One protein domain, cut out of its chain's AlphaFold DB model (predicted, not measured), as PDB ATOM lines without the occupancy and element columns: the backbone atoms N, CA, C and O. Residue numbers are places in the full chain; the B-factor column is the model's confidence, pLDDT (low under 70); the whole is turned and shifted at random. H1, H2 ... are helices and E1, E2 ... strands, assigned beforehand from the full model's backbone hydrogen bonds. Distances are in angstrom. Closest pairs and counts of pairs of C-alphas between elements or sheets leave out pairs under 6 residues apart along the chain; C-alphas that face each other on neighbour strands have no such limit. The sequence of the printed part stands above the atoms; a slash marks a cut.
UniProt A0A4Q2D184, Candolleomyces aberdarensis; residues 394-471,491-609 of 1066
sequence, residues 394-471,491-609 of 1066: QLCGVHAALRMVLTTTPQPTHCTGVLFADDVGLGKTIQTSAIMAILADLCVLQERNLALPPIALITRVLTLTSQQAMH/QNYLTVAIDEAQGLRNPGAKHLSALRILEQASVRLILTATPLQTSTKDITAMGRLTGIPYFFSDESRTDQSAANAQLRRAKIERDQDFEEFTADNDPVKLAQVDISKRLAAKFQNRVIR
ATOM      1  N   GLN A 394      36.772  49.778 111.684       91.25
ATOM      2  CA  GLN A 394      38.035  50.378 111.247       91.25
ATOM      3  C   GLN A 394      38.654  49.557 110.110       91.25
ATOM      4  O   GLN A 394      39.067  50.132 109.108       91.25
ATOM      5  N   LEU A 395      38.622  48.223 110.203       90.00
ATOM      6  CA  LEU A 395      39.043  47.321 109.127       90.00
ATOM      7  C   LEU A 395      38.166  47.475 107.873       90.00
ATOM      8  O   LEU A 395      38.711  47.593 106.778       90.00
ATOM      9  N   CYS A 396      36.837  47.560 108.017       90.50
ATOM     10  CA  CYS A 396      35.920  47.816 106.898       90.50
ATOM     11  C   CYS A 396      36.241  49.130 106.178       90.50
ATOM     12  O   CYS A 396      36.253  49.170 104.954       90.50
ATOM     13  N   GLY A 397      36.526  50.210 106.914       90.88
ATOM     14  CA  GLY A 397      36.816  51.511 106.305       90.88
ATOM     15  C   GLY A 397      38.190  51.567 105.634       90.88
ATOM     16  O   GLY A 397      38.319  52.138 104.554       90.88
ATOM     17  N   VAL A 398      39.197  50.909 106.216       91.19
ATOM     18  CA  VAL A 398      40.532  50.746 105.613       91.19
ATOM     19  C   VAL A 398      40.454  49.908 104.330       91.19
ATOM     20  O   VAL A 398      40.987  50.320 103.301       91.19
ATOM     21  N   HIS A 399      39.749  48.772 104.357       91.81
ATOM     22  CA  HIS A 399      39.553  47.909 103.188       91.81
ATOM     23  C   HIS A 399      38.738  48.603 102.089       91.81
ATOM     24  O   HIS A 399      39.160  48.604 100.934       91.81
ATOM     25  N   ALA A 400      37.627  49.258 102.441       90.12
ATOM     26  CA  ALA A 400      36.816  50.021 101.496       90.12
ATOM     27  C   ALA A 400      37.619  51.153 100.840       90.12
ATOM     28  O   ALA A 400      37.594  51.284  99.619       90.12
ATOM     29  N   ALA A 401      38.383  51.932 101.612       89.81
ATOM     30  CA  ALA A 401      39.199  53.013 101.066       89.81
ATOM     31  C   ALA A 401      40.311  52.499 100.139       89.81
ATOM     32  O   ALA A 401      40.496  53.049  99.055       89.81
ATOM     33  N   LEU A 402      41.007  51.414 100.498       87.44
ATOM     34  CA  LEU A 402      42.000  50.796  99.612       87.44
ATOM     35  C   LEU A 402      41.352  50.241  98.332       87.44
ATOM     36  O   LEU A 402      41.887  50.462  97.251       87.44
ATOM     37  N   ARG A 403      40.158  49.634  98.420       86.88
ATOM     38  CA  ARG A 403      39.347  49.199  97.263       86.88
ATOM     39  C   ARG A 403      38.852  50.365  96.387       86.88
ATOM     40  O   ARG A 403      38.592  50.158  95.208       86.88
ATOM     41  N   MET A 404      38.697  51.572  96.935       85.44
ATOM     42  CA  MET A 404      38.357  52.782  96.167       85.44
ATOM     43  C   MET A 404      39.586  53.400  95.478       85.44
ATOM     44  O   MET A 404      39.467  53.976  94.394       85.44
ATOM     45  N   VAL A 405      40.757  53.334  96.116       83.06
ATOM     46  CA  VAL A 405      42.000  53.951  95.628       83.06
ATOM     47  C   VAL A 405      42.702  53.071  94.593       83.06
ATOM     48  O   VAL A 405      43.111  53.579  93.550       83.06
ATOM     49  N   LEU A 406      42.827  51.768  94.849       79.12
ATOM     50  CA  LEU A 406      43.490  50.814  93.956       79.12
ATOM     51  C   LEU A 406      42.586  50.443  92.766       79.12
ATOM     52  O   LEU A 406      41.365  50.391  92.887       79.12
ATOM     53  N   THR A 407      43.193  50.188  91.606       68.50
ATOM     54  CA  THR A 407      42.504  49.848  90.346       68.50
ATOM     55  C   THR A 407      43.342  48.868  89.522       68.50
ATOM     56  O   THR A 407      44.572  48.900  89.596       68.50
ATOM     57  N   THR A 408      42.699  48.003  88.735       55.84
ATOM     58  CA  THR A 408      43.386  47.091  87.802       55.84
ATOM     59  C   THR A 408      43.950  47.812  86.584       55.84
ATOM     60  O   THR A 408      45.014  47.445  86.093       55.84
ATOM     61  N   THR A 409      43.271  48.860  86.114       54.53
ATOM     62  CA  THR A 409      43.679  49.653  84.950       54.53
ATOM     63  C   THR A 409      44.033  51.085  85.377       54.53
ATOM     64  O   THR A 409      43.200  51.779  85.971       54.53
ATOM     65  N   PRO A 410      45.267  51.561  85.114       55.22
ATOM     66  CA  PRO A 410      45.659  52.929  85.433       55.22
ATOM     67  C   PRO A 410      45.036  53.903  84.424       55.22
ATOM     68  O   PRO A 410      45.466  53.988  83.276       55.22
ATOM     69  N   GLN A 411      44.026  54.656  84.858       56.97
ATOM     70  CA  GLN A 411      43.376  55.696  84.054       56.97
ATOM     71  C   GLN A 411      43.741  57.092  84.590       56.97
ATOM     72  O   GLN A 411      43.590  57.315  85.793       56.97
ATOM     73  N   PRO A 412      44.135  58.069  83.743       54.06
ATOM     74  CA  PRO A 412      44.431  59.444  84.181       54.06
ATOM     75  C   PRO A 412      43.258  60.169  84.864       54.06
ATOM     76  O   PRO A 412      43.452  61.172  85.543       54.06
ATOM     77  N   THR A 413      42.037  59.670  84.667       59.53
ATOM     78  CA  THR A 413      40.777  60.184  85.222       59.53
ATOM     79  C   THR A 413      40.318  59.461  86.494       59.53
ATOM     80  O   THR A 413      39.317  59.869  87.090       59.53
ATOM     81  N   HIS A 414      41.012  58.402  86.936       73.94
ATOM     82  CA  HIS A 414      40.645  57.665  88.149       73.94
ATOM     83  C   HIS A 414      40.859  58.532  89.389       73.94
ATOM     84  O   HIS A 414      41.972  58.942  89.713       73.94
ATOM     85  N   CYS A 415      39.773  58.803  90.108       78.44
ATOM     86  CA  CYS A 415      39.835  59.516  91.374       78.44
ATOM     87  C   CYS A 415      40.539  58.641  92.426       78.44
ATOM     88  O   CYS A 415      40.064  57.555  92.745       78.44
ATOM     89  N   THR A 416      41.638  59.120  93.006       81.81
ATOM     90  CA  THR A 416      42.375  58.445  94.094       81.81
ATOM     91  C   THR A 416      42.031  59.005  95.481       81.81
ATOM     92  O   THR A 416      42.804  58.882  96.434       81.81
ATOM     93  N   GLY A 417      40.872  59.660  95.600       86.75
ATOM     94  CA  GLY A 417      40.402  60.265  96.840       86.75
ATOM     95  C   GLY A 417      39.234  59.540  97.497       86.75
ATOM     96  O   GLY A 417      38.412  58.900  96.833       86.75
ATOM     97  N   VAL A 418      39.170  59.668  98.824       90.06
ATOM     98  CA  VAL A 418      38.123  59.113  99.691       90.06
ATOM     99  C   VAL A 418      37.722  60.156 100.736       90.06
ATOM    100  O   VAL A 418      38.579  60.723 101.420       90.06
ATOM    101  N   LEU A 419      36.415  60.388 100.875       89.12
ATOM    102  CA  LEU A 419      35.826  61.244 101.903       89.12
ATOM    103  C   LEU A 419      35.311  60.395 103.072       89.12
ATOM    104  O   LEU A 419      34.245  59.779 103.007       89.12
ATOM    105  N   PHE A 420      36.060  60.392 104.167       88.31
ATOM    106  CA  PHE A 420      35.648  59.839 105.451       88.31
ATOM    107  C   PHE A 420      34.719  60.824 106.159       88.31
ATOM    108  O   PHE A 420      35.165  61.769 106.810       88.31
ATOM    109  N   ALA A 421      33.420  60.569 106.040       85.38
ATOM    110  CA  ALA A 421      32.345  61.295 106.701       85.38
ATOM    111  C   ALA A 421      31.832  60.586 107.973       85.38
ATOM    112  O   ALA A 421      30.814  61.006 108.521       85.38
ATOM    113  N   ASP A 422      32.488  59.511 108.436       83.00
ATOM    114  CA  ASP A 422      32.220  58.830 109.718       83.00
ATOM    115  C   ASP A 422      31.992  59.809 110.882       83.00
ATOM    116  O   ASP A 422      32.555  60.904 110.922       83.00
ATOM    117  N   ASP A 423      31.216  59.400 111.879       76.00
ATOM    118  CA  ASP A 423      30.934  60.224 113.057       76.00
ATOM    119  C   ASP A 423      32.160  60.553 113.940       76.00
ATOM    120  O   ASP A 423      33.290  60.079 113.741       76.00
ATOM    121  N   VAL A 424      31.950  61.416 114.934       74.56
ATOM    122  CA  VAL A 424      32.942  61.702 115.975       74.56
ATOM    123  C   VAL A 424      33.139  60.446 116.832       74.56
ATOM    124  O   VAL A 424      32.188  59.868 117.345       74.56
ATOM    125  N   GLY A 425      34.390  60.010 116.997       71.06
ATOM    126  CA  GLY A 425      34.743  58.865 117.849       71.06
ATOM    127  C   GLY A 425      35.008  57.540 117.124       71.06
ATOM    128  O   GLY A 425      35.806  56.762 117.640       71.06
ATOM    129  N   LEU A 426      34.493  57.324 115.904       80.00
ATOM    130  CA  LEU A 426      34.698  56.102 115.083       80.00
ATOM    131  C   LEU A 426      36.142  55.894 114.554       80.00
ATOM    132  O   LEU A 426      36.394  55.128 113.624       80.00
ATOM    133  N   GLY A 427      37.129  56.583 115.130       79.38
ATOM    134  CA  GLY A 427      38.541  56.348 114.834       79.38
ATOM    135  C   GLY A 427      38.992  56.752 113.426       79.38
ATOM    136  O   GLY A 427      39.918  56.135 112.912       79.38
ATOM    137  N   LYS A 428      38.391  57.778 112.802       83.75
ATOM    138  CA  LYS A 428      38.830  58.319 111.493       83.75
ATOM    139  C   LYS A 428      40.362  58.414 111.375       83.75
ATOM    140  O   LYS A 428      40.943  57.826 110.472       83.75
ATOM    141  N   THR A 429      41.017  59.029 112.360       78.94
ATOM    142  CA  THR A 429      42.481  59.171 112.421       78.94
ATOM    143  C   THR A 429      43.227  57.829 112.386       78.94
ATOM    144  O   THR A 429      44.206  57.712 111.657       78.94
ATOM    145  N   ILE A 430      42.768  56.791 113.106       81.19
ATOM    146  CA  ILE A 430      43.448  55.480 113.106       81.19
ATOM    147  C   ILE A 430      43.203  54.703 111.804       81.19
ATOM    148  O   ILE A 430      44.091  53.981 111.357       81.19
ATOM    149  N   GLN A 431      42.052  54.906 111.149       88.56
ATOM    150  CA  GLN A 431      41.788  54.388 109.800       88.56
ATOM    151  C   GLN A 431      42.734  55.040 108.774       88.56
ATOM    152  O   GLN A 431      43.370  54.340 107.989       88.56
ATOM    153  N   THR A 432      42.917  56.363 108.834       86.19
ATOM    154  CA  THR A 432      43.891  57.101 108.012       86.19
ATOM    155  C   THR A 432      45.323  56.616 108.234       86.19
ATOM    156  O   THR A 432      46.005  56.298 107.262       86.19
ATOM    157  N   SER A 433      45.775  56.492 109.488       82.00
ATOM    158  CA  SER A 433      47.111  55.966 109.798       82.00
ATOM    159  C   SER A 433      47.300  54.531 109.296       82.00
ATOM    160  O   SER A 433      48.362  54.218 108.765       82.00
ATOM    161  N   ALA A 434      46.278  53.677 109.404       84.56
ATOM    162  CA  ALA A 434      46.311  52.316 108.871       84.56
ATOM    163  C   ALA A 434      46.453  52.296 107.340       84.56
ATOM    164  O   ALA A 434      47.308  51.577 106.831       84.56
ATOM    165  N   ILE A 435      45.699  53.126 106.609       87.56
ATOM    166  CA  ILE A 435      45.828  53.258 105.147       87.56
ATOM    167  C   ILE A 435      47.233  53.737 104.767       87.56
ATOM    168  O   ILE A 435      47.875  53.120 103.922       87.56
ATOM    169  N   MET A 436      47.741  54.794 105.411       83.56
ATOM    170  CA  MET A 436      49.077  55.335 105.125       83.56
ATOM    171  C   MET A 436      50.192  54.318 105.404       83.56
ATOM    172  O   MET A 436      51.129  54.212 104.616       83.56
ATOM    173  N   ALA A 437      50.090  53.551 106.493       82.00
ATOM    174  CA  ALA A 437      51.079  52.531 106.820       82.00
ATOM    175  C   ALA A 437      51.011  51.321 105.882       82.00
ATOM    176  O   ALA A 437      52.060  50.841 105.468       82.00
ATOM    177  N   ILE A 438      49.810  50.862 105.511       83.81
ATOM    178  CA  ILE A 438      49.646  49.788 104.522       83.81
ATOM    179  C   ILE A 438      50.207  50.240 103.171       83.81
ATOM    180  O   ILE A 438      51.000  49.516 102.590       83.81
ATOM    181  N   LEU A 439      49.895  51.449 102.690       81.94
ATOM    182  CA  LEU A 439      50.458  51.965 101.433       81.94
ATOM    183  C   LEU A 439      51.995  52.058 101.466       81.94
ATOM    184  O   LEU A 439      52.641  51.702 100.485       81.94
ATOM    185  N   ALA A 440      52.591  52.477 102.587       78.75
ATOM    186  CA  ALA A 440      54.047  52.503 102.742       78.75
ATOM    187  C   ALA A 440      54.670  51.091 102.765       78.75
ATOM    188  O   ALA A 440      55.689  50.858 102.116       78.75
ATOM    189  N   ASP A 441      54.052  50.149 103.478       79.50
ATOM    190  CA  ASP A 441      54.479  48.746 103.562       79.50
ATOM    191  C   ASP A 441      54.358  48.044 102.198       79.50
ATOM    192  O   ASP A 441      55.279  47.353 101.773       79.50
ATOM    193  N   LEU A 442      53.295  48.328 101.437       77.19
ATOM    194  CA  LEU A 442      53.130  47.879 100.053       77.19
ATOM    195  C   LEU A 442      54.260  48.354  99.139       77.19
ATOM    196  O   LEU A 442      54.774  47.547  98.366       77.19
ATOM    197  N   CYS A 443      54.680  49.619  99.233       72.94
ATOM    198  CA  CYS A 443      55.829  50.100  98.465       72.94
ATOM    199  C   CYS A 443      57.120  49.362  98.861       72.94
ATOM    200  O   CYS A 443      57.848  48.911  97.982       72.94
ATOM    201  N   VAL A 444      57.369  49.144 100.159       72.19
ATOM    202  CA  VAL A 444      58.548  48.394 100.639       72.19
ATOM    203  C   VAL A 444      58.524  46.927 100.184       72.19
ATOM    204  O   VAL A 444      59.567  46.382  99.817       72.19
ATOM    205  N   LEU A 445      57.355  46.280 100.165       72.75
ATOM    206  CA  LEU A 445      57.190  44.925  99.634       72.75
ATOM    207  C   LEU A 445      57.413  44.885  98.111       72.75
ATOM    208  O   LEU A 445      58.077  43.966  97.634       72.75
ATOM    209  N   GLN A 446      56.932  45.884  97.358       71.31
ATOM    210  CA  GLN A 446      57.174  46.006  95.913       71.31
ATOM    211  C   GLN A 446      58.661  46.232  95.593       71.31
ATOM    212  O   GLN A 446      59.216  45.498  94.778       71.31
ATOM    213  N   GLU A 447      59.334  47.175  96.263       71.25
ATOM    214  CA  GLU A 447      60.773  47.447  96.082       71.25
ATOM    215  C   GLU A 447      61.649  46.227  96.394       71.25
ATOM    216  O   GLU A 447      62.655  45.987  95.727       71.25
ATOM    217  N   ARG A 448      61.260  45.429  97.395       72.56
ATOM    218  CA  ARG A 448      61.966  44.200  97.794       72.56
ATOM    219  C   ARG A 448      61.517  42.955  97.023       72.56
ATOM    220  O   ARG A 448      62.037  41.875  97.289       72.56
ATOM    221  N   ASN A 449      60.578  43.099  96.082       72.56
ATOM    222  CA  ASN A 449      59.985  42.017  95.290       72.56
ATOM    223  C   ASN A 449      59.441  40.855  96.154       72.56
ATOM    224  O   ASN A 449      59.635  39.676  95.851       72.56
ATOM    225  N   LEU A 450      58.797  41.205  97.273       71.69
ATOM    226  CA  LEU A 450      58.187  40.287  98.237       71.69
ATOM    227  C   LEU A 450      56.696  40.064  97.933       71.69
ATOM    228  O   LEU A 450      56.073  40.804  97.173       71.69
ATOM    229  N   ALA A 451      56.110  39.029  98.541       68.12
ATOM    230  CA  ALA A 451      54.696  38.705  98.362       68.12
ATOM    231  C   ALA A 451      53.787  39.841  98.868       68.12
ATOM    232  O   ALA A 451      53.840  40.215 100.040       68.12
ATOM    233  N   LEU A 452      52.936  40.366  97.983       70.94
ATOM    234  CA  LEU A 452      51.964  41.407  98.314       70.94
ATOM    235  C   LEU A 452      50.716  40.801  98.987       70.94
ATOM    236  O   LEU A 452      50.297  39.702  98.613       70.94
ATOM    237  N   PRO A 453      50.082  41.506  99.944       68.44
ATOM    238  CA  PRO A 453      48.821  41.071 100.531       68.44
ATOM    239  C   PRO A 453      47.685  41.114  99.493       68.44
ATOM    240  O   PRO A 453      47.770  41.883  98.529       68.44
ATOM    241  N   PRO A 454      46.590  40.353  99.694       64.19
ATOM    242  CA  PRO A 454      45.550  40.168  98.682       64.19
ATOM    243  C   PRO A 454      45.026  41.476  98.069       64.19
ATOM    244  O   PRO A 454      45.002  41.608  96.849       64.19
ATOM    245  N   ILE A 455      44.693  42.476  98.894       67.69
ATOM    246  CA  ILE A 455      44.174  43.780  98.438       67.69
ATOM    247  C   ILE A 455      45.087  44.508  97.427       67.69
ATOM    248  O   ILE A 455      44.605  45.332  96.656       67.69
ATOM    249  N   ALA A 456      46.387  44.194  97.395       53.56
ATOM    250  CA  ALA A 456      47.387  44.844  96.550       53.56
ATOM    251  C   ALA A 456      47.840  44.020  95.332       53.56
ATOM    252  O   ALA A 456      48.569  44.543  94.493       53.56
ATOM    253  N   LEU A 457      47.350  42.786  95.161       52.41
ATOM    254  CA  LEU A 457      47.524  42.007  93.919       52.41
ATOM    255  C   LEU A 457      46.747  42.605  92.722       52.41
ATOM    256  O   LEU A 457      46.752  42.050  91.628       52.41
ATOM    257  N   ILE A 458      46.071  43.733  92.948       47.88
ATOM    258  CA  ILE A 458      45.158  44.414  92.032       47.88
ATOM    259  C   ILE A 458      45.883  45.458  91.160       47.88
ATOM    260  O   ILE A 458      45.372  45.785  90.097       47.88
ATOM    261  N   THR A 459      47.063  45.969  91.542       34.47
ATOM    262  CA  THR A 459      47.711  47.106  90.845       34.47
ATOM    263  C   THR A 459      49.237  46.963  90.769       34.47
ATOM    264  O   THR A 459      49.869  46.465  91.698       34.47
ATOM    265  N   ARG A 460      49.857  47.452  89.683       30.56
ATOM    266  CA  ARG A 460      51.321  47.505  89.504       30.56
ATOM    267  C   ARG A 460      51.865  48.936  89.632       30.56
ATOM    268  O   ARG A 460      51.361  49.829  88.963       30.56
ATOM    269  N   VAL A 461      52.954  49.075  90.396       29.53
ATOM    270  CA  VAL A 461      53.841  50.252  90.541       29.53
ATOM    271  C   VAL A 461      53.213  51.507  91.173       29.53
ATOM    272  O   VAL A 461      52.447  52.233  90.547       29.53
ATOM    273  N   LEU A 462      53.660  51.827  92.392       30.19
ATOM    274  CA  LEU A 462      53.578  53.162  93.003       30.19
ATOM    275  C   LEU A 462      54.999  53.713  93.209       30.19
ATOM    276  O   LEU A 462      55.795  53.118  93.929       30.19
ATOM    277  N   THR A 463      55.320  54.850  92.588       26.73
ATOM    278  CA  THR A 463      56.647  55.486  92.701       26.73
ATOM    279  C   THR A 463      56.709  56.412  93.921       26.73
ATOM    280  O   THR A 463      55.827  57.251  94.101       26.73
ATOM    281  N   LEU A 464      57.745  56.283  94.756       27.52
ATOM    282  CA  LEU A 464      57.868  57.004  96.030       27.52
ATOM    283  C   LEU A 464      58.580  58.366  95.945       27.52
ATOM    284  O   LEU A 464      59.612  58.509  95.295       27.52
ATOM    285  N   THR A 465      58.106  59.300  96.774       23.50
ATOM    286  CA  THR A 465      58.909  60.350  97.432       23.50
ATOM    287  C   THR A 465      58.501  60.468  98.910       23.50
ATOM    288  O   THR A 465      57.518  59.865  99.344       23.50
ATOM    289  N   SER A 466      59.324  61.143  99.718       24.58
ATOM    290  CA  SER A 466      59.427  60.945 101.172       24.58
ATOM    291  C   SER A 466      58.307  61.544 102.042       24.58
ATOM    292  O   SER A 466      57.534  62.407 101.636       24.58
ATOM    293  N   GLN A 467      58.229  61.058 103.287       28.34
ATOM    294  CA  GLN A 467      57.246  61.465 104.294       28.34
ATOM    295  C   GLN A 467      57.590  62.807 104.964       28.34
ATOM    296  O   GLN A 467      58.704  62.980 105.456       28.34
ATOM    297  N   GLN A 468      56.585  63.670 105.153       30.77
ATOM    298  CA  GLN A 468      56.509  64.592 106.295       30.77
ATOM    299  C   GLN A 468      55.063  64.695 106.802       30.77
ATOM    300  O   GLN A 468      54.150  65.014 106.044       30.77
ATOM    301  N   ALA A 469      54.850  64.457 108.099       33.38
ATOM    302  CA  ALA A 469      53.565  64.679 108.759       33.38
ATOM    303  C   ALA A 469      53.529  66.098 109.355       33.38
ATOM    304  O   ALA A 469      53.990  66.324 110.473       33.38
ATOM    305  N   MET A 470      53.012  67.074 108.600       36.59
ATOM    306  CA  MET A 470      52.933  68.467 109.055       36.59
ATOM    307  C   MET A 470      51.616  68.781 109.770       36.59
ATOM    308  O   MET A 470      50.580  68.976 109.138       36.59
ATOM    309  N   HIS A 471      51.675  68.938 111.093       36.38
ATOM    310  CA  HIS A 471      50.604  69.565 111.868       36.38
ATOM    311  C   HIS A 471      50.808  71.095 111.840       36.38
ATOM    312  O   HIS A 471      51.586  71.632 112.626       36.38
ATOM    313  N   GLN A 491      57.585  68.992  96.838       62.03
ATOM    314  CA  GLN A 491      57.498  67.561  97.156       62.03
ATOM    315  C   GLN A 491      56.219  66.945  96.577       62.03
ATOM    316  O   GLN A 491      55.143  67.529  96.682       62.03
ATOM    317  N   ASN A 492      56.333  65.739  96.015       66.06
ATOM    318  CA  ASN A 492      55.179  64.879  95.753       66.06
ATOM    319  C   ASN A 492      54.948  63.984  96.983       66.06
ATOM    320  O   ASN A 492      55.905  63.482  97.580       66.06
ATOM    321  N   TYR A 493      53.691  63.741  97.339       72.56
ATOM    322  CA  TYR A 493      53.298  62.978  98.521       72.56
ATOM    323  C   TYR A 493      52.583  61.689  98.108       72.56
ATOM    324  O   TYR A 493      51.599  61.735  97.370       72.56
ATOM    325  N   LEU A 494      52.991  60.536  98.649       75.31
ATOM    326  CA  LEU A 494      52.247  59.280  98.455       75.31
ATOM    327  C   LEU A 494      50.798  59.398  98.961       75.31
ATOM    328  O   LEU A 494      49.869  58.841  98.382       75.31
ATOM    329  N   THR A 495      50.585  60.121 100.061       78.94
ATOM    330  CA  THR A 495      49.257  60.344 100.641       78.94
ATOM    331  C   THR A 495      49.220  61.675 101.382       78.94
ATOM    332  O   THR A 495      50.102  61.950 102.192       78.94
ATOM    333  N   VAL A 496      48.171  62.467 101.152       81.31
ATOM    334  CA  VAL A 496      47.831  63.639 101.973       81.31
ATOM    335  C   VAL A 496      46.508  63.372 102.676       81.31
ATOM    336  O   VAL A 496      45.515  63.007 102.041       81.31
ATOM    337  N   ALA A 497      46.503  63.580 103.991       81.62
ATOM    338  CA  ALA A 497      45.311  63.535 104.821       81.62
ATOM    339  C   ALA A 497      44.951  64.940 105.321       81.62
ATOM    340  O   ALA A 497      45.830  65.702 105.719       81.62
ATOM    341  N   ILE A 498      43.660  65.270 105.314       81.12
ATOM    342  CA  ILE A 498      43.124  66.538 105.824       81.12
ATOM    343  C   ILE A 498      42.051  66.216 106.860       81.12
ATOM    344  O   ILE A 498      41.016  65.658 106.499       81.12
ATOM    345  N   ASP A 499      42.291  66.583 108.122       78.38
ATOM    346  CA  ASP A 499      41.315  66.439 109.211       78.38
ATOM    347  C   ASP A 499      40.495  67.714 109.450       78.38
ATOM    348  O   ASP A 499      40.916  68.819 109.100       78.38
ATOM    349  N   GLU A 500      39.294  67.541 110.007       73.19
ATOM    350  CA  GLU A 500      38.269  68.578 110.214       73.19
ATOM    351  C   GLU A 500      38.014  69.441 108.949       73.19
ATOM    352  O   GLU A 500      37.861  70.669 109.007       73.19
ATOM    353  N   ALA A 501      37.936  68.791 107.776       79.56
ATOM    354  CA  ALA A 501      37.882  69.419 106.449       79.56
ATOM    355  C   ALA A 501      36.724  70.421 106.238       79.56
ATOM    356  O   ALA A 501      36.791  71.265 105.341       79.56
ATOM    357  N   GLN A 502      35.694  70.417 107.092       72.31
ATOM    358  CA  GLN A 502      34.646  71.445 107.125       72.31
ATOM    359  C   GLN A 502      35.185  72.874 107.350       72.31
ATOM    360  O   GLN A 502      34.533  73.843 106.946       72.31
ATOM    361  N   GLY A 503      36.388  73.025 107.924       71.00
ATOM    362  CA  GLY A 503      37.111  74.303 108.020       71.00
ATOM    363  C   GLY A 503      37.638  74.839 106.677       71.00
ATOM    364  O   GLY A 503      38.055  75.995 106.592       71.00
ATOM    365  N   LEU A 504      37.588  74.024 105.618       76.06
ATOM    366  CA  LEU A 504      38.045  74.332 104.259       76.06
ATOM    367  C   LEU A 504      36.889  74.374 103.243       76.06
ATOM    368  O   LEU A 504      37.140  74.396 102.040       76.06
ATOM    369  N   ARG A 505      35.625  74.379 103.691       74.38
ATOM    370  CA  ARG A 505      34.451  74.354 102.794       74.38
ATOM    371  C   ARG A 505      34.253  75.632 101.970       74.38
ATOM    372  O   ARG A 505      33.726  75.565 100.868       74.38
ATOM    373  N   ASN A 506      34.687  76.785 102.481       78.62
ATOM    374  CA  ASN A 506      34.495  78.074 101.814       78.62
ATOM    375  C   ASN A 506      35.519  78.257 100.675       78.62
ATOM    376  O   ASN A 506      36.719  78.313 100.966       78.62
ATOM    377  N   PRO A 507      35.094  78.407  99.401       72.62
ATOM    378  CA  PRO A 507      36.008  78.663  98.291       72.62
ATOM    379  C   PRO A 507      36.759  79.983  98.500       72.62
ATOM    380  O   PRO A 507      36.165  81.055  98.566       72.62
ATOM    381  N   GLY A 508      38.079  79.895  98.637       75.12
ATOM    382  CA  GLY A 508      38.938  81.008  99.021       75.12
ATOM    383  C   GLY A 508      40.342  80.520  99.368       75.12
ATOM    384  O   GLY A 508      40.670  79.360  99.126       75.12
ATOM    385  N   ALA A 509      41.162  81.397  99.949       69.00
ATOM    386  CA  ALA A 509      42.594  81.170 100.171       69.00
ATOM    387  C   ALA A 509      42.925  79.793 100.788       69.00
ATOM    388  O   ALA A 509      43.628  79.006 100.161       69.00
ATOM    389  N   LYS A 510      42.340  79.451 101.949       67.25
ATOM    390  CA  LYS A 510      42.584  78.162 102.627       67.25
ATOM    391  C   LYS A 510      42.173  76.941 101.783       67.25
ATOM    392  O   LYS A 510      42.922  75.973 101.713       67.25
ATOM    393  N   HIS A 511      41.016  76.996 101.116       81.88
ATOM    394  CA  HIS A 511      40.534  75.923 100.233       81.88
ATOM    395  C   HIS A 511      41.457  75.729  99.020       81.88
ATOM    396  O   HIS A 511      41.797  74.604  98.670       81.88
ATOM    397  N   LEU A 512      41.917  76.828  98.414       78.81
ATOM    398  CA  LEU A 512      42.847  76.801  97.286       78.81
ATOM    399  C   LEU A 512      44.226  76.257  97.693       78.81
ATOM    400  O   LEU A 512      44.779  75.444  96.958       78.81
ATOM    401  N   SER A 513      44.758  76.621  98.868       71.44
ATOM    402  CA  SER A 513      45.987  76.008  99.403       71.44
ATOM    403  C   SER A 513      45.837  74.501  99.596       71.44
ATOM    404  O   SER A 513      46.719  73.748  99.194       71.44
ATOM    405  N   ALA A 514      44.715  74.057 100.173       78.00
ATOM    406  CA  ALA A 514      44.438  72.638 100.360       78.00
ATOM    407  C   ALA A 514      44.384  71.891  99.020       78.00
ATOM    408  O   ALA A 514      45.031  70.856  98.884       78.00
ATOM    409  N   LEU A 515      43.706  72.442  98.005       83.25
ATOM    410  CA  LEU A 515      43.701  71.872  96.653       83.25
ATOM    411  C   LEU A 515      45.111  71.774  96.054       83.25
ATOM    412  O   LEU A 515      45.452  70.715  95.541       83.25
ATOM    413  N   ARG A 516      45.964  72.801  96.187       77.25
ATOM    414  CA  ARG A 516      47.352  72.747  95.682       77.25
ATOM    415  C   ARG A 516      48.221  71.689  96.369       77.25
ATOM    416  O   ARG A 516      49.066  71.097  95.713       77.25
ATOM    417  N   ILE A 517      47.998  71.410  97.654       75.88
ATOM    418  CA  ILE A 517      48.694  70.322  98.365       75.88
ATOM    419  C   ILE A 517      48.132  68.951  97.934       75.88
ATOM    420  O   ILE A 517      48.879  67.995  97.753       75.88
ATOM    421  N   LEU A 518      46.820  68.850  97.698       80.56
ATOM    422  CA  LEU A 518      46.166  67.631  97.206       80.56
ATOM    423  C   LEU A 518      46.501  67.316  95.734       80.56
ATOM    424  O   LEU A 518      46.531  66.149  95.349       80.56
ATOM    425  N   GLU A 519      46.781  68.324  94.905       78.69
ATOM    426  CA  GLU A 519      47.332  68.163  93.549       78.69
ATOM    427  C   GLU A 519      48.699  67.464  93.556       78.69
ATOM    428  O   GLU A 519      49.016  66.748  92.613       78.69
ATOM    429  N   GLN A 520      49.469  67.613  94.637       74.50
ATOM    430  CA  GLN A 520      50.777  66.981  94.839       74.50
ATOM    431  C   GLN A 520      50.673  65.581  95.471       74.50
ATOM    432  O   GLN A 520      51.695  64.947  95.726       74.50
ATOM    433  N   ALA A 521      49.457  65.094  95.740       79.81
ATOM    434  CA  ALA A 521      49.202  63.852  96.459       79.81
ATOM    435  C   ALA A 521      48.683  62.733  95.543       79.81
ATOM    436  O   ALA A 521      47.639  62.888  94.902       79.81
ATOM    437  N   SER A 522      49.348  61.574  95.549       79.81
ATOM    438  CA  SER A 522      48.888  60.378  94.826       79.81
ATOM    439  C   SER A 522      47.587  59.810  95.402       79.81
ATOM    440  O   SER A 522      46.762  59.308  94.646       79.81
ATOM    441  N   VAL A 523      47.381  59.919  96.721       83.81
ATOM    442  CA  VAL A 523      46.168  59.478  97.436       83.81
ATOM    443  C   VAL A 523      45.646  60.609  98.329       83.81
ATOM    444  O   VAL A 523      46.424  61.255  99.037       83.81
ATOM    445  N   ARG A 524      44.328  60.847  98.313       89.38
ATOM    446  CA  ARG A 524      43.675  61.969  99.020       89.38
ATOM    447  C   ARG A 524      42.703  61.463 100.087       89.38
ATOM    448  O   ARG A 524      41.656  60.912  99.757       89.38
ATOM    449  N   LEU A 525      43.021  61.669 101.363       88.06
ATOM    450  CA  LEU A 525      42.194  61.222 102.489       88.06
ATOM    451  C   LEU A 525      41.550  62.433 103.176       88.06
ATOM    452  O   LEU A 525      42.175  63.111 103.988       88.06
ATOM    453  N   ILE A 526      40.297  62.728 102.830       89.25
ATOM    454  CA  ILE A 526      39.562  63.874 103.380       89.25
ATOM    455  C   ILE A 526      38.701  63.388 104.544       89.25
ATOM    456  O   ILE A 526      37.905  62.467 104.374       89.25
ATOM    457  N   LEU A 527      38.852  63.983 105.726       83.38
ATOM    458  CA  LEU A 527      38.190  63.557 106.959       83.38
ATOM    459  C   LEU A 527      37.295  64.686 107.486       83.38
ATOM    460  O   LEU A 527      37.698  65.845 107.590       83.38
ATOM    461  N   THR A 528      36.062  64.346 107.847       79.62
ATOM    462  CA  THR A 528      35.117  65.247 108.516       79.62
ATOM    463  C   THR A 528      34.099  64.430 109.316       79.62
ATOM    464  O   THR A 528      33.887  63.250 109.048       79.62
ATOM    465  N   ALA A 529      33.462  65.025 110.322       68.25
ATOM    466  CA  ALA A 529      32.235  64.467 110.904       68.25
ATOM    467  C   ALA A 529      30.960  64.981 110.202       68.25
ATOM    468  O   ALA A 529      29.875  64.447 110.423       68.25
ATOM    469  N   THR A 530      31.074  66.033 109.384       65.19
ATOM    470  CA  THR A 530      29.950  66.830 108.873       65.19
ATOM    471  C   THR A 530      30.246  67.372 107.461       65.19
ATOM    472  O   THR A 530      30.666  68.524 107.319       65.19
ATOM    473  N   PRO A 531      30.034  66.574 106.395       58.06
ATOM    474  CA  PRO A 531      30.367  66.964 105.014       58.06
ATOM    475  C   PRO A 531      29.456  68.056 104.416       58.06
ATOM    476  O   PRO A 531      29.779  68.631 103.381       58.06
ATOM    477  N   LEU A 532      28.330  68.350 105.069       62.59
ATOM    478  CA  LEU A 532      27.401  69.440 104.773       62.59
ATOM    479  C   LEU A 532      27.172  70.193 106.090       62.59
ATOM    480  O   LEU A 532      26.766  69.552 107.060       62.59
ATOM    481  N   GLN A 533      27.428  71.506 106.149       55.16
ATOM    482  CA  GLN A 533      27.243  72.308 107.373       55.16
ATOM    483  C   GLN A 533      26.148  73.367 107.237       55.16
ATOM    484  O   GLN A 533      25.356  73.563 108.153       55.16
ATOM    485  N   THR A 534      26.149  74.082 106.115       58.66
ATOM    486  CA  THR A 534      25.506  75.395 105.963       58.66
ATOM    487  C   THR A 534      24.935  75.644 104.567       58.66
ATOM    488  O   THR A 534      24.065  76.495 104.409       58.66
ATOM    489  N   SER A 535      25.418  74.953 103.529       69.25
ATOM    490  CA  SER A 535      24.963  75.175 102.154       69.25
ATOM    491  C   SER A 535      25.214  73.964 101.262       69.25
ATOM    492  O   SER A 535      26.221  73.279 101.407       69.25
ATOM    493  N   THR A 536      24.385  73.771 100.235       71.00
ATOM    494  CA  THR A 536      24.640  72.811  99.140       71.00
ATOM    495  C   THR A 536      26.003  73.026  98.459       71.00
ATOM    496  O   THR A 536      26.575  72.090  97.905       71.00
ATOM    497  N   LYS A 537      26.578  74.234  98.560       78.00
ATOM    498  CA  LYS A 537      27.944  74.565  98.115       78.00
ATOM    499  C   LYS A 537      29.036  73.804  98.876       78.00
ATOM    500  O   LYS A 537      30.087  73.542  98.292       78.00
ATOM    501  N   ASP A 538      28.787  73.414 100.128       77.81
ATOM    502  CA  ASP A 538      29.722  72.635 100.949       77.81
ATOM    503  C   ASP A 538      30.012  71.280 100.282       77.81
ATOM    504  O   ASP A 538      31.165  70.857 100.205       77.81
ATOM    505  N   ILE A 539      28.982  70.657  99.695       79.00
ATOM    506  CA  ILE A 539      29.074  69.393  98.949       79.00
ATOM    507  C   ILE A 539      29.998  69.558  97.732       79.00
ATOM    508  O   ILE A 539      30.905  68.754  97.526       79.00
ATOM    509  N   THR A 540      29.844  70.641  96.957       85.75
ATOM    510  CA  THR A 540      30.745  70.957  95.833       85.75
ATOM    511  C   THR A 540      32.196  71.140  96.296       85.75
ATOM    512  O   THR A 540      33.121  70.668  95.636       85.75
ATOM    513  N   ALA A 541      32.414  71.803  97.435       86.12
ATOM    514  CA  ALA A 541      33.749  72.017  97.988       86.12
ATOM    515  C   ALA A 541      34.397  70.707  98.468       86.12
ATOM    516  O   ALA A 541      35.548  70.435  98.122       86.12
ATOM    517  N   MET A 542      33.660  69.857  99.192       85.94
ATOM    518  CA  MET A 542      34.145  68.532  99.590       85.94
ATOM    519  C   MET A 542      34.456  67.654  98.368       85.94
ATOM    520  O   MET A 542      35.443  66.923  98.378       85.94
ATOM    521  N   GLY A 543      33.682  67.772  97.283       87.38
ATOM    522  CA  GLY A 543      33.898  67.022  96.042       87.38
ATOM    523  C   GLY A 543      35.207  67.391  95.343       87.38
ATOM    524  O   GLY A 543      35.924  66.511  94.861       87.38
ATOM    525  N   ARG A 544      35.574  68.680  95.375       89.88
ATOM    526  CA  ARG A 544      36.876  69.173  94.894       89.88
ATOM    527  C   ARG A 544      38.032  68.688  95.763       89.88
ATOM    528  O   ARG A 544      38.997  68.160  95.220       89.88
ATOM    529  N   LEU A 545      37.924  68.780  97.093       88.88
ATOM    530  CA  LEU A 545      38.952  68.246  98.004       88.88
ATOM    531  C   LEU A 545      39.139  66.727  97.819       88.88
ATOM    532  O   LEU A 545      40.264  66.237  97.781       88.88
ATOM    533  N   THR A 546      38.048  65.989  97.602       89.31
ATOM    534  CA  THR A 546      38.087  64.545  97.298       89.31
ATOM    535  C   THR A 546      38.700  64.258  95.917       89.31
ATOM    536  O   THR A 546      39.102  63.135  95.645       89.31
ATOM    537  N   GLY A 547      38.831  65.251  95.031       88.06
ATOM    538  CA  GLY A 547      39.403  65.064  93.695       88.06
ATOM    539  C   GLY A 547      38.466  64.371  92.706       88.06
ATOM    540  O   GLY A 547      38.943  63.716  91.784       88.06
ATOM    541  N   ILE A 548      37.148  64.466  92.898       88.12
ATOM    542  CA  ILE A 548      36.159  63.853  92.002       88.12
ATOM    543  C   ILE A 548      36.027  64.730  90.737       88.12
ATOM    544  O   ILE A 548      35.599  65.883  90.870       88.12
ATOM    545  N   PRO A 549      36.338  64.224  89.520       87.19
ATOM    546  CA  PRO A 549      36.469  65.051  88.312       87.19
ATOM    547  C   PRO A 549      35.252  65.923  87.985       87.19
ATOM    548  O   PRO A 549      35.411  67.066  87.559       87.19
ATOM    549  N   TYR A 550      34.038  65.429  88.257       88.88
ATOM    550  CA  TYR A 550      32.797  66.169  88.021       88.88
ATOM    551  C   TYR A 550      32.817  67.585  88.622       88.88
ATOM    552  O   TYR A 550      32.473  68.539  87.929       88.88
ATOM    553  N   PHE A 551      33.288  67.762  89.861       89.31
ATOM    554  CA  PHE A 551      33.244  69.064  90.546       89.31
ATOM    555  C   PHE A 551      34.283  70.085  90.044       89.31
ATOM    556  O   PHE A 551      34.282  71.237  90.497       89.31
ATOM    557  N   PHE A 552      35.141  69.682  89.103       87.75
ATOM    558  CA  PHE A 552      36.056  70.545  88.349       87.75
ATOM    559  C   PHE A 552      35.548  70.860  86.930       87.75
ATOM    560  O   PHE A 552      36.120  71.718  86.267       87.75
ATOM    561  N   SER A 553      34.484  70.195  86.467       87.88
ATOM    562  CA  SER A 553      33.914  70.377  85.126       87.88
ATOM    563  C   SER A 553      32.924  71.545  85.037       87.88
ATOM    564  O   SER A 553      32.266  71.908  86.020       87.88
ATOM    565  N   ASP A 554      32.719  72.062  83.824       86.62
ATOM    566  CA  ASP A 554      31.664  73.041  83.549       86.62
ATOM    567  C   ASP A 554      30.241  72.465  83.702       86.62
ATOM    568  O   ASP A 554      29.304  73.227  83.947       86.62
ATOM    569  N   GLU A 555      30.060  71.136  83.685       88.06
ATOM    570  CA  GLU A 555      28.789  70.488  84.062       88.06
ATOM    571  C   GLU A 555      28.452  70.789  85.537       88.06
ATOM    572  O   GLU A 555      27.327  71.161  85.861       88.06
ATOM    573  N   SER A 556      29.437  70.735  86.445       87.62
ATOM    574  CA  SER A 556      29.230  71.129  87.848       87.62
ATOM    575  C   SER A 556      29.092  72.643  88.031       87.62
ATOM    576  O   SER A 556      28.440  73.076  88.981       87.62
ATOM    577  N   ARG A 557      29.687  73.458  87.153       83.75
ATOM    578  CA  ARG A 557      29.593  74.929  87.185       83.75
ATOM    579  C   ARG A 557      28.206  75.412  86.755       83.75
ATOM    580  O   ARG A 557      27.596  76.235  87.438       83.75
ATOM    581  N   THR A 558      27.694  74.860  85.656       87.44
ATOM    582  CA  THR A 558      26.342  75.123  85.143       87.44
ATOM    583  C   THR A 558      25.274  74.580  86.090       87.44
ATOM    584  O   THR A 558      24.359  75.325  86.439       87.44
ATOM    585  N   ASP A 559      25.440  73.361  86.612       85.50
ATOM    586  CA  ASP A 559      24.557  72.813  87.645       85.50
ATOM    587  C   ASP A 559      24.558  73.661  88.925       85.50
ATOM    588  O   ASP A 559      23.500  74.037  89.425       85.50
ATOM    589  N   GLN A 560      25.729  74.059  89.433       84.44
ATOM    590  CA  GLN A 560      25.790  74.938  90.601       84.44
ATOM    591  C   GLN A 560      25.073  76.275  90.333       84.44
ATOM    592  O   GLN A 560      24.419  76.798  91.234       84.44
ATOM    593  N   SER A 561      25.122  76.816  89.112       84.75
ATOM    594  CA  SER A 561      24.335  77.998  88.732       84.75
ATOM    595  C   SER A 561      22.823  77.722  88.761       84.75
ATOM    596  O   SER A 561      22.075  78.460  89.409       84.75
ATOM    597  N   ALA A 562      22.374  76.614  88.160       86.25
ATOM    598  CA  ALA A 562      20.973  76.187  88.156       86.25
ATOM    599  C   ALA A 562      20.431  75.939  89.578       86.25
ATOM    600  O   ALA A 562      19.364  76.442  89.924       86.25
ATOM    601  N   ALA A 563      21.203  75.270  90.436       82.69
ATOM    602  CA  ALA A 563      20.896  75.047  91.846       82.69
ATOM    603  C   ALA A 563      20.774  76.364  92.640       82.69
ATOM    604  O   ALA A 563      19.850  76.531  93.436       82.69
ATOM    605  N   ASN A 564      21.653  77.349  92.399       83.56
ATOM    606  CA  ASN A 564      21.497  78.686  92.992       83.56
ATOM    607  C   ASN A 564      20.227  79.395  92.476       83.56
ATOM    608  O   ASN A 564      19.606  80.132  93.236       83.56
ATOM    609  N   ALA A 565      19.823  79.193  91.217       85.06
ATOM    610  CA  ALA A 565      18.589  79.764  90.668       85.06
ATOM    611  C   ALA A 565      17.321  79.083  91.222       85.06
ATOM    612  O   ALA A 565      16.361  79.775  91.558       85.06
ATOM    613  N   GLN A 566      17.336  77.757  91.388       86.31
ATOM    614  CA  GLN A 566      16.289  76.968  92.051       86.31
ATOM    615  C   GLN A 566      16.073  77.459  93.490       86.31
ATOM    616  O   GLN A 566      14.951  77.792  93.858       86.31
ATOM    617  N   LEU A 567      17.152  77.638  94.265       81.62
ATOM    618  CA  LEU A 567      17.085  78.171  95.633       81.62
ATOM    619  C   LEU A 567      16.613  79.633  95.711       81.62
ATOM    620  O   LEU A 567      16.026  80.017  96.718       81.62
ATOM    621  N   ARG A 568      16.837  80.458  94.676       83.31
ATOM    622  CA  ARG A 568      16.254  81.813  94.604       83.31
ATOM    623  C   ARG A 568      14.749  81.769  94.349       83.31
ATOM    624  O   ARG A 568      14.028  82.519  94.990       83.31
ATOM    625  N   ARG A 569      14.279  80.899  93.446       85.56
ATOM    626  CA  ARG A 569      12.841  80.727  93.165       85.56
ATOM    627  C   ARG A 569      12.098  80.213  94.393       85.56
ATOM    628  O   ARG A 569      11.166  80.868  94.822       85.56
ATOM    629  N   ALA A 570      12.603  79.144  95.008       82.56
ATOM    630  CA  ALA A 570      12.037  78.578  96.228       82.56
ATOM    631  C   ALA A 570      12.018  79.575  97.403       82.56
ATOM    632  O   ALA A 570      11.125  79.524  98.240       82.56
ATOM    633  N   LYS A 571      12.985  80.505  97.471       79.94
ATOM    634  CA  LYS A 571      12.935  81.619  98.429       79.94
ATOM    635  C   LYS A 571      11.817  82.604  98.107       79.94
ATOM    636  O   LYS A 571      11.080  82.944  99.011       79.94
ATOM    637  N   ILE A 572      11.682  83.035  96.852       82.88
ATOM    638  CA  ILE A 572      10.610  83.957  96.432       82.88
ATOM    639  C   ILE A 572       9.229  83.339  96.700       82.88
ATOM    640  O   ILE A 572       8.377  84.014  97.245       82.88
ATOM    641  N   GLU A 573       9.052  82.055  96.395       83.19
ATOM    642  CA  GLU A 573       7.852  81.252  96.676       83.19
ATOM    643  C   GLU A 573       7.532  81.212  98.186       83.19
ATOM    644  O   GLU A 573       6.457  81.628  98.609       83.19
ATOM    645  N   ARG A 574       8.510  80.837  99.024       78.12
ATOM    646  CA  ARG A 574       8.391  80.866 100.494       78.12
ATOM    647  C   ARG A 574       8.120  82.268 101.056       78.12
ATOM    648  O   ARG A 574       7.460  82.396 102.079       78.12
ATOM    649  N   ASP A 575       8.684  83.301 100.437       75.75
ATOM    650  CA  ASP A 575       8.583  84.695 100.884       75.75
ATOM    651  C   ASP A 575       7.316  85.389 100.335       75.75
ATOM    652  O   ASP A 575       7.022  86.511 100.742       75.75
ATOM    653  N   GLN A 576       6.564  84.732  99.440       75.38
ATOM    654  CA  GLN A 576       5.245  85.157  98.962       75.38
ATOM    655  C   GLN A 576       4.123  84.547  99.811       75.38
ATOM    656  O   GLN A 576       3.301  85.292 100.338       75.38
ATOM    657  N   ASP A 577       4.141  83.227 100.014       74.19
ATOM    658  CA  ASP A 577       3.048  82.480 100.662       74.19
ATOM    659  C   ASP A 577       3.492  81.861 102.010       74.19
ATOM    660  O   ASP A 577       3.220  80.701 102.324       74.19
ATOM    661  N   PHE A 578       4.232  82.633 102.821       59.59
ATOM    662  CA  PHE A 578       4.942  82.160 104.025       59.59
ATOM    663  C   PHE A 578       4.075  81.378 105.028       59.59
ATOM    664  O   PHE A 578       4.560  80.428 105.646       59.59
ATOM    665  N   GLU A 579       2.804  81.754 105.190       58.03
ATOM    666  CA  GLU A 579       1.889  81.133 106.157       58.03
ATOM    667  C   GLU A 579       1.409  79.729 105.739       58.03
ATOM    668  O   GLU A 579       1.049  78.929 106.604       58.03
ATOM    669  N   GLU A 580       1.456  79.385 104.445       69.19
ATOM    670  CA  GLU A 580       1.028  78.070 103.938       69.19
ATOM    671  C   GLU A 580       2.083  76.971 104.196       69.19
ATOM    672  O   GLU A 580       1.769  75.777 104.260       69.19
ATOM    673  N   PHE A 581       3.350  77.345 104.410       63.22
ATOM    674  CA  PHE A 581       4.453  76.388 104.516       63.22
ATOM    675  C   PHE A 581       4.733  75.909 105.953       63.22
ATOM    676  O   PHE A 581       5.009  76.665 106.887       63.22
ATOM    677  N   THR A 582       4.750  74.586 106.134       67.06
ATOM    678  CA  THR A 582       5.230  73.946 107.369       67.06
ATOM    679  C   THR A 582       6.743  73.733 107.334       67.06
ATOM    680  O   THR A 582       7.377  73.758 106.279       67.06
ATOM    681  N   ALA A 583       7.348  73.451 108.493       57.84
ATOM    682  CA  ALA A 583       8.785  73.191 108.577       57.84
ATOM    683  C   ALA A 583       9.248  71.967 107.759       57.84
ATOM    684  O   ALA A 583      10.441  71.887 107.461       57.84
ATOM    685  N   ASP A 584       8.342  71.068 107.373       57.88
ATOM    686  CA  ASP A 584       8.634  69.885 106.554       57.88
ATOM    687  C   ASP A 584       8.291  70.079 105.063       57.88
ATOM    688  O   ASP A 584       8.806  69.343 104.222       57.88
ATOM    689  N   ASN A 585       7.476  71.091 104.726       71.12
ATOM    690  CA  ASN A 585       7.041  71.411 103.357       71.12
ATOM    691  C   ASN A 585       7.630  72.729 102.801       71.12
ATOM    692  O   ASN A 585       7.252  73.164 101.719       71.12
ATOM    693  N   ASP A 586       8.551  73.373 103.525       77.44
ATOM    694  CA  ASP A 586       9.285  74.571 103.086       77.44
ATOM    695  C   ASP A 586       9.969  74.323 101.716       77.44
ATOM    696  O   ASP A 586      10.866  73.470 101.627       77.44
ATOM    697  N   PRO A 587       9.609  75.063 100.644       79.25
ATOM    698  CA  PRO A 587      10.127  74.814  99.300       79.25
ATOM    699  C   PRO A 587      11.639  75.057  99.216       79.25
ATOM    700  O   PRO A 587      12.328  74.413  98.417       79.25
ATOM    701  N   VAL A 588      12.209  75.909 100.080       75.44
ATOM    702  CA  VAL A 588      13.662  76.102 100.183       75.44
ATOM    703  C   VAL A 588      14.325  74.842 100.733       75.44
ATOM    704  O   VAL A 588      15.366  74.438 100.213       75.44
ATOM    705  N   LYS A 589      13.733  74.179 101.736       73.25
ATOM    706  CA  LYS A 589      14.241  72.893 102.249       73.25
ATOM    707  C   LYS A 589      14.085  71.781 101.221       73.25
ATOM    708  O   LYS A 589      15.041  71.038 101.004       73.25
ATOM    709  N   LEU A 590      12.938  71.690 100.546       77.75
ATOM    710  CA  LEU A 590      12.705  70.699  99.490       77.75
ATOM    711  C   LEU A 590      13.732  70.849  98.354       77.75
ATOM    712  O   LEU A 590      14.387  69.871  97.985       77.75
ATOM    713  N   ALA A 591      13.978  72.077  97.886       80.00
ATOM    714  CA  ALA A 591      15.029  72.378  96.916       80.00
ATOM    715  C   ALA A 591      16.440  72.049  97.443       80.00
ATOM    716  O   ALA A 591      17.240  71.453  96.723       80.00
ATOM    717  N   GLN A 592      16.763  72.380  98.700       77.25
ATOM    718  CA  GLN A 592      18.048  72.006  99.307       77.25
ATOM    719  C   GLN A 592      18.242  70.485  99.369       77.25
ATOM    720  O   GLN A 592      19.348  70.014  99.101       77.25
ATOM    721  N   VAL A 593      17.199  69.716  99.696       74.81
ATOM    722  CA  VAL A 593      17.241  68.247  99.765       74.81
ATOM    723  C   VAL A 593      17.398  67.628  98.376       74.81
ATOM    724  O   VAL A 593      18.230  66.735  98.220       74.81
ATOM    725  N   ASP A 594      16.667  68.112  97.369       76.88
ATOM    726  CA  ASP A 594      16.816  67.696  95.966       76.88
ATOM    727  C   ASP A 594      18.248  67.930  95.459       76.88
ATOM    728  O   ASP A 594      18.958  66.980  95.116       76.88
ATOM    729  N   ILE A 595      18.728  69.176  95.535       78.44
ATOM    730  CA  ILE A 595      20.093  69.551  95.141       78.44
ATOM    731  C   ILE A 595      21.128  68.716  95.914       78.44
ATOM    732  O   ILE A 595      22.095  68.239  95.323       78.44
ATOM    733  N   SER A 596      20.930  68.491  97.218       75.94
ATOM    734  CA  SER A 596      21.858  67.692  98.030       75.94
ATOM    735  C   SER A 596      21.894  66.225  97.607       75.94
ATOM    736  O   SER A 596      22.984  65.684  97.451       75.94
ATOM    737  N   LYS A 597      20.740  65.585  97.361       74.25
ATOM    738  CA  LYS A 597      20.665  64.209  96.833       74.25
ATOM    739  C   LYS A 597      21.361  64.107  95.476       74.25
ATOM    740  O   LYS A 597      22.164  63.201  95.251       74.25
ATOM    741  N   ARG A 598      21.088  65.063  94.589       81.12
ATOM    742  CA  ARG A 598      21.577  65.090  93.208       81.12
ATOM    743  C   ARG A 598      23.086  65.347  93.114       81.12
ATOM    744  O   ARG A 598      23.756  64.713  92.304       81.12
ATOM    745  N   LEU A 599      23.642  66.197  93.982       78.25
ATOM    746  CA  LEU A 599      25.093  66.377  94.125       78.25
ATOM    747  C   LEU A 599      25.754  65.190  94.851       78.25
ATOM    748  O   LEU A 599      26.837  64.769  94.453       78.25
ATOM    749  N   ALA A 600      25.111  64.606  95.869       73.25
ATOM    750  CA  ALA A 600      25.622  63.424  96.571       73.25
ATOM    751  C   ALA A 600      25.692  62.179  95.668       73.25
ATOM    752  O   ALA A 600      26.601  61.366  95.819       73.25
ATOM    753  N   ALA A 601      24.815  62.051  94.666       77.62
ATOM    754  CA  ALA A 601      24.915  60.996  93.655       77.62
ATOM    755  C   ALA A 601      26.250  61.033  92.876       77.62
ATOM    756  O   ALA A 601      26.759  59.992  92.473       77.62
ATOM    757  N   LYS A 602      26.883  62.206  92.739       83.25
ATOM    758  CA  LYS A 602      28.202  62.359  92.098       83.25
ATOM    759  C   LYS A 602      29.373  61.921  93.011       83.25
ATOM    760  O   LYS A 602      30.519  61.946  92.576       83.25
ATOM    761  N   PHE A 603      29.099  61.489  94.250       80.44
ATOM    762  CA  PHE A 603      30.052  60.886  95.201       80.44
ATOM    763  C   PHE A 603      29.947  59.349  95.307       80.44
ATOM    764  O   PHE A 603      30.530  58.754  96.219       80.44
ATOM    765  N   GLN A 604      29.200  58.686  94.417       69.94
ATOM    766  CA  GLN A 604      29.069  57.223  94.415       69.94
ATOM    767  C   GLN A 604      30.440  56.529  94.508       69.94
ATOM    768  O   GLN A 604      31.371  56.849  93.773       69.94
ATOM    769  N   ASN A 605      30.558  55.594  95.455       72.75
ATOM    770  CA  ASN A 605      31.786  54.858  95.782       72.75
ATOM    771  C   ASN A 605      33.007  55.734  96.157       72.75
ATOM    772  O   ASN A 605      34.142  55.301  95.978       72.75
ATOM    773  N   ARG A 606      32.793  56.949  96.693       84.69
ATOM    774  CA  ARG A 606      33.860  57.863  97.167       84.69
ATOM    775  C   ARG A 606      33.675  58.400  98.590       84.69
ATOM    776  O   ARG A 606      34.544  59.117  99.082       84.69
ATOM    777  N   VAL A 607      32.574  58.057  99.257       86.25
ATOM    778  CA  VAL A 607      32.266  58.458 100.641       86.25
ATOM    779  C   VAL A 607      32.160  57.225 101.520       86.25
ATOM    780  O   VAL A 607      31.481  56.275 101.143       86.25
ATOM    781  N   ILE A 608      32.776  57.276 102.701       86.88
ATOM    782  CA  ILE A 608      32.578  56.322 103.798       86.88
ATOM    783  C   ILE A 608      31.861  57.067 104.929       86.88
ATOM    784  O   ILE A 608      32.409  58.029 105.472       86.88
ATOM    785  N   ARG A 609      30.632  56.660 105.272       85.38
ATOM    786  CA  ARG A 609      29.812  57.298 106.319       85.38
ATOM    787  C   ARG A 609      29.142  56.247 107.198       85.38
ATOM    788  O   ARG A 609      28.214  55.597 106.742       85.38
TER     789      ARG A 609
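Overview. This is residues 394 to 471 and 491 to 609 of the 1066 residues of a protein of Candolleomyces aberdarensis (UniProt A0A4Q2D184). A small sheet of three strands lies between helices, with H1 and H2 on one face and H4 and H5 on the other, and from this body a long helical hairpin, H7 and H8, reaches away along the longest axis. H2 points the opposite way along that axis and is followed by a long loop. The printed part has 197 residues with eight named helices and three named strands, in the order H1 E1 H2 E2 H3 H4 E3 H5 H6 H7 H8; the class is mostly helix. The sheet runs E1 E3 E2, parallel throughout. The whole is only just compact, close to loose, with a radius of gyration of the C-alphas of 19.4 A, and it is a rod spanning 70 by 33 by 33 A.

Along the chain. H1, residues 394 to 405, begins with C-alpha 394 at (38.035, 50.378, 111.247) and is 16.5 A long. E1 is residues 417 to 420, and H2, residues 428 to 447, measures 28.9 A. After the cut come E2, residues 496 to 498, H3, 501 to 504, H4, 509 to 519 and 15.3 A long, and E3, 524 to 527. H5, residues 536 to 545, measures 15.1 A; H6 is 549 to 552. H7, residues 554 to 576, is the longest helix at 32.9 A. H8, residues 587 to 603, measures 24.7 A and ends with C-alpha 603 at (30.052, 60.886, 95.201).

Arrangement. E1 and E3 are parallel at 13 degrees, with N 420 and O 526 2.8 A apart; E3 and E2 are parallel at 18 degrees, with N 527 and O 498 2.8 A apart. Residues 419 to 420 of E1 also pair, parallel, with residues 607 to 608. E2, H3 H4 and E3 form a strand-helix-strand unit, two parallel neighbour strands with helices between, whose crossover is right-handed. H1 touches residues 428 to 435 of H2, closest at the C-alphas of Gln 394 and Gln 431, 5.7 A. On the opposite face H4 touches H5, closest at C-alphas 515 and 545, 6.1 A. H5 touches H6, C-alphas 544 and 551 being closest at 5.7 A, and H8, C-alphas 536 and 596 at 5.9 A. H7 and H8 form a hairpin at a shallow tilt of 17 degrees, opposite ways, closest at C-alphas 570 and 588, 4.9 A. In H1, H2, H4 and H7 every O i to N i+4 pair is within hydrogen-bond range; H5 has 5 of 6 and H8 11 of 13, and H3 and H6 are too short for such a pair.

Size, cuts and confidence. The C-alphas of Arg 448 and Glu 579 are farthest apart, at 71.0 A. Residues 472 to 490 are not printed; C-alphas 471 and 491 are 16.4 A apart. The link from H1 to E1 is long. Mean pLDDT of the printed part is 74.5; 46 residues are under 70, among them 453 to 471.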